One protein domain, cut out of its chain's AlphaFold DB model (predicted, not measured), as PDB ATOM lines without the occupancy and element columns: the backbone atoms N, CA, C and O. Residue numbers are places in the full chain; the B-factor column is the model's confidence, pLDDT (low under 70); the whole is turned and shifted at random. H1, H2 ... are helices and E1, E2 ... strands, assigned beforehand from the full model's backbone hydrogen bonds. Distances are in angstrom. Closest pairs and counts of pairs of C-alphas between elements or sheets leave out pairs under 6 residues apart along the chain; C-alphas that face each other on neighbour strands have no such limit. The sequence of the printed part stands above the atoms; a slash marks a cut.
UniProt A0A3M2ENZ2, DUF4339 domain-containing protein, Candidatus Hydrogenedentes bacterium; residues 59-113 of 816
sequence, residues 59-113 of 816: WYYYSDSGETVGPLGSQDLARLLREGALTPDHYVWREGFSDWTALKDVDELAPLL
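This is residues 59 to 113 of the 816 residues of the protein "DUF4339 domain-containing protein" of Candidatus Hydrogenedentes bacterium (UniProt A0A3M2ENZ2). Look first for a small sheet of three short antiparallel strands, with the helix H1 only grazing it through residues 74 to 77 and running on past it. After E3, the strand at one edge, a long stretch without a named element, residues 95 to 109, folds back so that residues 101 to 102 pair with E3, and then leads to the short helix H2, away from the sheet. The printed part has 55 residues, with two named helices and three named strands in the order E1, E2, H1, E3, H2; the sheet's order is E2, E1, E3. The class is mixed, helices and strands, with under half of the residues in named elements. The whole is compact, with a radius of gyration of the C-alphas of 10.1 A, and rounded, spanning 26 by 25 by 19 A.

Begin at the inner strand E1, residues 59 to 62. Beside it is the edge strand E2, residues 68 to 72, with which it forms a hairpin, antiparallel at 159 degrees; find N 59 and O 72 at 2.9 A, and N 69 and O 61 at 2.9 A, within hydrogen-bond range. Its other neighbour is the edge strand E3, residues 91 to 94, antiparallel at 151 degrees, with N 60 and O 93 at 2.8 A. Residues 91 to 92 of E3 also pair, antiparallel, with residues 101 to 102. H1, residues 74 to 83, is on the sheet but only grazes it; its closest C-alphas to E1 are those of Ser 74 and Trp 59, 6.9 A apart. E2, H1 and E3 form a split strand-helix-strand unit, two strands running the same way with E1 between them, and its crossover is right-handed. H2, residues 110 to 113, is not on the sheet and is apart from E1 and E2. H1 and H2 only just touch, with 3 pairs of C-alphas within 8 A, the closest being Ala 78 and Leu 112 at 6.3 A. In H1, 5 of 6 O i to N i+4 pairs are within hydrogen-bond range; H2 is too short for such a pair.

Find C-alpha 59 at (54.359, 98.992, 19.505), where E1 begins; it runs 10.4 A to Tyr 62. E2 runs 11.0 A from Thr 68 to Leu 72, and E3 10.7 A from Tyr 91 to Arg 94. H1 starts at C-alpha 74, (56.670, 99.011, 13.034), and covers 14.4 A to Glu 83. H2, 5.1 A long, ends at C-alpha 113, (57.579, 86.586, 10.119).

The two C-alphas farthest apart are those of Glu 83 and Ser 98, at 28.0 A. The printed part has no cut. The link from E3 to H2, 15 residues, is long. The mean pLDDT of the printed part is 88.0, and no printed residue is under 70.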
ATOM      1  N   TRP A  59      54.300 100.364  19.037       92.31
ATOM      2  CA  TRP A  59      54.359  98.992  19.505       92.31
ATOM      3  C   TRP A  59      55.221  98.896  20.759       92.31
ATOM      4  O   TRP A  59      56.236  99.580  20.901       92.31
ATOM      5  N   TYR A  60      54.821  98.011  21.656       93.88
ATOM      6  CA  TYR A  60      55.558  97.623  22.845       93.88
ATOM      7  C   TYR A  60      55.759  96.112  22.792       93.88
ATOM      8  O   TYR A  60      54.878  95.395  22.314       93.88
ATOM      9  N   TYR A  61      56.892  95.622  23.286       93.50
ATOM     10  CA  TYR A  61      57.118  94.191  23.461       93.50
ATOM     11  C   TYR A  61      57.533  93.867  24.893       93.50
ATOM     12  O   TYR A  61      58.125  94.696  25.588       93.50
ATOM     13  N   TYR A  62      57.199  92.659  25.330       91.56
ATOM     14  CA  TYR A  62      57.653  92.106  26.595       91.56
ATOM     15  C   TYR A  62      58.963  91.353  26.353       91.56
ATOM     16  O   TYR A  62      59.014  90.455  25.513       91.56
ATOM     17  N   SER A  63      60.031  91.776  27.023       85.62
ATOM     18  CA  SER A  63      61.368  91.185  26.889       85.62
ATOM     19  C   SER A  63      61.536  89.929  27.749       85.62
ATOM     20  O   SER A  63      60.866  89.783  28.773       85.62
ATOM     21  N   ASP A  64      62.494  89.065  27.398       78.75
ATOM     22  CA  ASP A  64      62.878  87.898  28.213       78.75
ATOM     23  C   ASP A  64      63.346  88.272  29.642       78.75
ATOM     24  O   ASP A  64      63.304  87.441  30.548       78.75
ATOM     25  N   SER A  65      63.747  89.532  29.878       77.00
ATOM     26  CA  SER A  65      64.066  90.082  31.208       77.00
ATOM     27  C   SER A  65      62.846  90.593  31.993       77.00
ATOM     28  O   SER A  65      63.003  91.160  33.072       77.00
ATOM     29  N   GLY A  66      61.628  90.421  31.471       79.94
ATOM     30  CA  GLY A  66      60.381  90.825  32.127       79.94
ATOM     31  C   GLY A  66      60.052  92.322  32.047       79.94
ATOM     32  O   GLY A  66      59.085  92.779  32.663       79.94
ATOM     33  N   GLU A  67      60.830  93.101  31.291       87.31
ATOM     34  CA  GLU A  67      60.604  94.535  31.095       87.31
ATOM     35  C   GLU A  67      59.765  94.810  29.839       87.31
ATOM     36  O   GLU A  67      59.892  94.127  28.817       87.31
ATOM     37  N   THR A  68      58.924  95.846  29.897       90.62
ATOM     38  CA  THR A  68      58.175  96.354  28.739       90.62
ATOM     39  C   THR A  68      59.028  97.348  27.955       90.62
ATOM     40  O   THR A  68      59.326  98.437  28.446       90.62
ATOM     41  N   VAL A  69      59.383  96.996  26.721       89.19
ATOM     42  CA  VAL A  69      60.242  97.802  25.848       89.19
ATOM     43  C   VAL A  69      59.404  98.481  24.762       89.19
ATOM     44  O   VAL A  69      58.740  97.824  23.962       89.19
ATOM     45  N   GLY A  70      59.435  99.814  24.734       89.19
ATOM     46  CA  GLY A  70      58.741 100.651  23.751       89.19
ATOM     47  C   GLY A  70      58.618 102.116  24.204       89.19
ATOM     48  O   GLY A  70      59.107 102.464  25.281       89.19
ATOM     49  N   PRO A  71      57.961 102.994  23.421       90.56
ATOM     50  CA  PRO A  71      57.305 102.703  22.145       90.56
ATOM     51  C   PRO A  71      58.306 102.539  20.992       90.56
ATOM     52  O   PRO A  71      59.248 103.318  20.853       90.56
ATOM     53  N   LEU A  72      58.058 101.553  20.135       90.25
ATOM     54  CA  LEU A  72      58.774 101.291  18.887       90.25
ATOM     55  C   LEU A  72      57.876 101.557  17.677       90.25
ATOM     56  O   LEU A  72      56.665 101.341  17.738       90.25
ATOM     57  N   GLY A  73      58.472 101.966  16.556       89.94
ATOM     58  CA  GLY A  73      57.782 101.938  15.269       89.94
ATOM     59  C   GLY A  73      57.736 100.524  14.686       89.94
ATOM     60  O   GLY A  73      58.601  99.688  14.961       89.94
ATOM     61  N   SER A  74      56.779 100.270  13.793       83.62
ATOM     62  CA  SER A  74      56.670  99.011  13.034       83.62
ATOM     63  C   SER A  74      57.964  98.632  12.281       83.62
ATOM     64  O   SER A  74      58.288  97.451  12.150       83.62
ATOM     65  N   GLN A  75      58.763  99.618  11.855       84.31
ATOM     66  CA  GLN A  75      60.079  99.401  11.234       84.31
ATOM     67  C   GLN A  75      61.171  98.949  12.221       84.31
ATOM     68  O   GLN A  75      62.042  98.169  11.839       84.31
ATOM     69  N   ASP A  76      61.133  99.403  13.477       88.38
ATOM     70  CA  ASP A  76      62.067  98.953  14.518       88.38
ATOM     71  C   ASP A  76      61.750  97.519  14.949       88.38
ATOM     72  O   ASP A  76      62.664  96.705  15.074       88.38
ATOM     73  N   LEU A  77      60.463  97.173  15.068       88.69
ATOM     74  CA  LEU A  77      60.021  95.798  15.320       88.69
ATOM     75  C   LEU A  77      60.496  94.850  14.199       88.69
ATOM     76  O   LEU A  77      61.071  93.795  14.465       88.69
ATOM     77  N   ALA A  78      60.346  95.270  12.936       86.12
ATOM     78  CA  ALA A  78      60.839  94.544  11.762       86.12
ATOM     79  C   ALA A  78      62.375  94.418  11.700       86.12
ATOM     80  O   ALA A  78      62.889  93.506  11.044       86.12
ATOM     81  N   ARG A  79      63.119  95.326  12.351       88.25
ATOM     82  CA  ARG A  79      64.575  95.220  12.512       88.25
ATOM     83  C   ARG A  79      64.921  94.190  13.590       88.25
ATOM     84  O   ARG A  79      65.655  93.257  13.285       88.25
ATOM     85  N   LEU A  80      64.333  94.298  14.784       89.62
ATOM     86  CA  LEU A  80      64.583  93.384  15.909       89.62
ATOM     87  C   LEU A  80      64.250  91.919  15.570       89.62
ATOM     88  O   LEU A  80      65.019  91.025  15.911       89.62
ATOM     89  N   LEU A  81      63.165  91.677  14.824       88.31
ATOM     90  CA  LEU A  81      62.817  90.352  14.288       88.31
ATOM     91  C   LEU A  81      63.895  89.787  13.347       88.31
ATOM     92  O   LEU A  81      64.198  88.598  13.386       88.31
ATOM     93  N   ARG A  82      64.499  90.633  12.504       85.31
ATOM     94  CA  ARG A  82      65.564  90.229  11.567       85.31
ATOM     95  C   ARG A  82      66.913  90.036  12.259       85.31
ATOM     96  O   ARG A  82      67.723  89.237  11.801       85.31
ATOM     97  N   GLU A  83      67.149  90.771  13.340       87.69
ATOM     98  CA  GLU A  83      68.329  90.654  14.202       87.69
ATOM     99  C   GLU A  83      68.227  89.465  15.178       87.69
ATOM    100  O   GLU A  83      69.211  89.133  15.834       87.69
ATOM    101  N   GLY A  84      67.064  88.802  15.262       87.38
ATOM    102  CA  GLY A  84      66.810  87.686  16.182       87.38
ATOM    103  C   GLY A  84      66.595  88.109  17.639       87.38
ATOM    104  O   GLY A  84      66.469  87.250  18.505       87.38
ATOM    105  N   ALA A  85      66.529  89.417  17.907       86.38
ATOM    106  CA  ALA A  85      66.251  90.002  19.222       86.38
ATOM    107  C   ALA A  85      64.750  90.002  19.583       86.38
ATOM    108  O   ALA A  85      64.383  90.341  20.704       86.38
ATOM    109  N   LEU A  86      63.891  89.630  18.631       90.31
ATOM    110  CA  LEU A  86      62.501  89.233  18.846       90.31
ATOM    111  C   LEU A  86      62.271  87.866  18.201       90.31
ATOM    112  O   LEU A  86      62.696  87.635  17.068       90.31
ATOM    113  N   THR A  87      61.541  86.990  18.890       88.94
ATOM    114  CA  THR A  87      61.063  85.708  18.346       88.94
ATOM    115  C   THR A  87      59.546  85.754  18.104       88.94
ATOM    116  O   THR A  87      58.869  86.622  18.658       88.94
ATOM    117  N   PRO A  88      58.958  84.835  17.311       89.06
ATOM    118  CA  PRO A  88      57.508  84.813  17.073       89.06
ATOM    119  C   PRO A  88      56.668  84.570  18.341       89.06
ATOM    120  O   PRO A  88      55.475  84.869  18.356       89.06
ATOM    121  N   ASP A  89      57.284  84.030  19.395       90.69
ATOM    122  CA  ASP A  89      56.657  83.732  20.686       90.69
ATOM    123  C   ASP A  89      56.733  84.892  21.697       90.69
ATOM    124  O   ASP A  89      56.104  84.814  22.752       90.69
ATOM    125  N   HIS A  90      57.461  85.974  21.388       92.25
ATOM    126  CA  HIS A  90      57.453  87.189  22.208       92.25
ATOM    127  C   HIS A  90      56.060  87.836  22.227       92.25
ATOM    128  O   HIS A  90      55.364  87.874  21.210       92.25
ATOM    129  N   TYR A  91      55.672  88.410  23.364       94.12
ATOM    130  CA  TYR A  91      54.412  89.144  23.496       94.12
ATOM    131  C   TYR A  91      54.569  90.601  23.056       94.12
ATOM    132  O   TYR A  91      55.517  91.281  23.449       94.12
ATOM    133  N   VAL A  92      53.607  91.090  22.276       94.19
ATOM    134  CA  VAL A  92      53.507  92.477  21.816       94.19
ATOM    135  C   VAL A  92      52.160  93.096  22.182       94.19
ATOM    136  O   VAL A  92      51.137  92.418  22.296       94.19
ATOM    137  N   TRP A  93      52.159  94.414  22.349       94.88
ATOM    138  CA  TRP A  93      50.968  95.218  22.594       94.88
ATOM    139  C   TRP A  93      51.064  96.555  21.853       94.88
ATOM    140  O   TRP A  93      52.154  97.064  21.588       94.88
ATOM    141  N   ARG A  94      49.910  97.135  21.530       93.56
ATOM    142  CA  ARG A  94      49.771  98.501  21.014       93.56
ATOM    143  C   ARG A  94      48.440  99.099  21.458       93.56
ATOM    144  O   ARG A  94      47.522  98.373  21.847       93.56
ATOM    145  N   GLU A  95      48.300 100.412  21.311       87.50
ATOM    146  CA  GLU A  95      47.035 101.106  21.557       87.50
ATOM    147  C   GLU A  95      45.883 100.460  20.754       87.50
ATOM    148  O   GLU A  95      45.955 100.308  19.534       87.50
ATOM    149  N   GLY A  96      44.821 100.050  21.455       87.62
ATOM    150  CA  GLY A  96      43.662  99.360  20.878       87.62
ATOM    151  C   GLY A  96      43.649  97.833  21.033       87.62
ATOM    152  O   GLY A  96      42.612  97.228  20.768       87.62
ATOM    153  N   PHE A  97      44.732  97.199  21.499       90.62
ATOM    154  CA  PHE A  97      44.702  95.790  21.916       90.62
ATOM    155  C   PHE A  97      44.132  95.647  23.335       90.62
ATOM    156  O   PHE A  97      44.468  96.423  24.231       90.62
ATOM    157  N   SER A  98      43.277  94.642  23.546       87.62
ATOM    158  CA  SER A  98      42.660  94.362  24.852       87.62
ATOM    159  C   SER A  98      43.616  93.725  25.860       87.62
ATOM    160  O   SER A  98      43.396  93.868  27.057       87.62
ATOM    161  N   ASP A  99      44.636  93.014  25.378       92.25
ATOM    162  CA  ASP A  99      45.661  92.342  26.178       92.25
ATOM    163  C   ASP A  99      46.930  92.126  25.327       92.25
ATOM    164  O   ASP A  99      46.926  92.360  24.111       92.25
ATOM    165  N   TRP A 100      48.017  91.687  25.953       93.75
ATOM    166  CA  TRP A 100      49.245  91.265  25.285       93.75
ATOM    167  C   TRP A 100      48.989  90.064  24.369       93.75
ATOM    168  O   TRP A 100      48.401  89.064  24.772       93.75
ATOM    169  N   THR A 101      49.450  90.152  23.123       93.25
ATOM    170  CA  THR A 101      49.248  89.122  22.091       93.25
ATOM    171  C   THR A 101      50.610  88.610  21.627       93.25
ATOM    172  O   THR A 101      51.514  89.415  21.419       93.25
ATOM    173  N   ALA A 102      50.801  87.297  21.476       92.94
ATOM    174  CA  ALA A 102      52.065  86.778  20.949       92.94
ATOM    175  C   ALA A 102      52.257  87.227  19.489       92.94
ATOM    176  O   ALA A 102      51.302  87.287  18.718       92.94
ATOM    177  N   LEU A 103      53.488  87.555  19.101       91.06
ATOM    178  CA  LEU A 103      53.794  88.233  17.836       91.06
ATOM    179  C   LEU A 103      53.333  87.423  16.606       91.06
ATOM    180  O   LEU A 103      52.844  87.997  15.635       91.06
ATOM    181  N   LYS A 104      53.401  86.088  16.684       90.06
ATOM    182  CA  LYS A 104      52.847  85.132  15.702       90.06
ATOM    183  C   LYS A 104      51.326  85.186  15.508       90.06
ATOM    184  O   LYS A 104      50.861  84.838  14.429       90.06
ATOM    185  N   ASP A 105      50.579  85.619  16.522       91.06
ATOM    186  CA  ASP A 105      49.113  85.668  16.528       91.06
ATOM    187  C   ASP A 105      48.584  87.059  16.101       91.06
ATOM    188  O   ASP A 105      47.383  87.325  16.144       91.06
ATOM    189  N   VAL A 106      49.477  87.960  15.662       90.56
ATOM    190  CA  VAL A 106      49.143  89.288  15.129       90.56
ATOM    191  C   VAL A 106      49.209  89.277  13.597       90.56
ATOM    192  O   VAL A 106      50.280  89.429  13.008       90.56
ATOM    193  N   ASP A 107      48.046  89.177  12.942       85.94
ATOM    194  CA  ASP A 107      47.903  89.150  11.471       85.94
ATOM    195  C   ASP A 107      48.670  90.278  10.748       85.94
ATOM    196  O   ASP A 107      49.251  90.067   9.683       85.94
ATOM    197  N   GLU A 108      48.711  91.480  11.332       84.06
ATOM    198  CA  GLU A 108      49.402  92.647  10.760       84.06
ATOM    199  C   GLU A 108      50.936  92.502  10.733       84.06
ATOM    200  O   GLU A 108      51.603  93.166   9.939       84.06
ATOM    201  N   LEU A 109      51.499  91.620  11.567       81.12
ATOM    202  CA  LEU A 109      52.937  91.348  11.666       81.12
ATOM    203  C   LEU A 109      53.343  90.036  10.974       81.12
ATOM    204  O   LEU A 109      54.526  89.841  10.691       81.12
ATOM    205  N   ALA A 110      52.390  89.172  10.608       80.12
ATOM    206  CA  ALA A 110      52.648  87.934   9.868       80.12
ATOM    207  C   ALA A 110      53.499  88.110   8.579       80.12
ATOM    208  O   ALA A 110      54.362  87.264   8.323       80.12
ATOM    209  N   PRO A 111      53.384  89.207   7.790       81.31
ATOM    210  CA  PRO A 111      54.269  89.449   6.644       81.31
ATOM    211  C   PRO A 111      55.745  89.684   7.009       81.31
ATOM    212  O   PRO A 111      56.605  89.545   6.143       81.31
ATOM    213  N   LEU A 112      56.055  90.026   8.265       74.94
ATOM    214  CA  LEU A 112      57.425  90.200   8.770       74.94
ATOM    215  C   LEU A 112      58.028  88.889   9.299       74.94
ATOM    216  O   LEU A 112      59.247  88.783   9.412       74.94
ATOM    217  N   LEU A 113      57.182  87.900   9.607       74.38
ATOM    218  CA  LEU A 113      57.579  86.586  10.119       74.38
ATOM    219  C   LEU A 113      57.969  85.586   9.026       74.38
ATOM    220  O   LEU A 113      58.637  84.594   9.312       74.38
TER     221      LEU A 113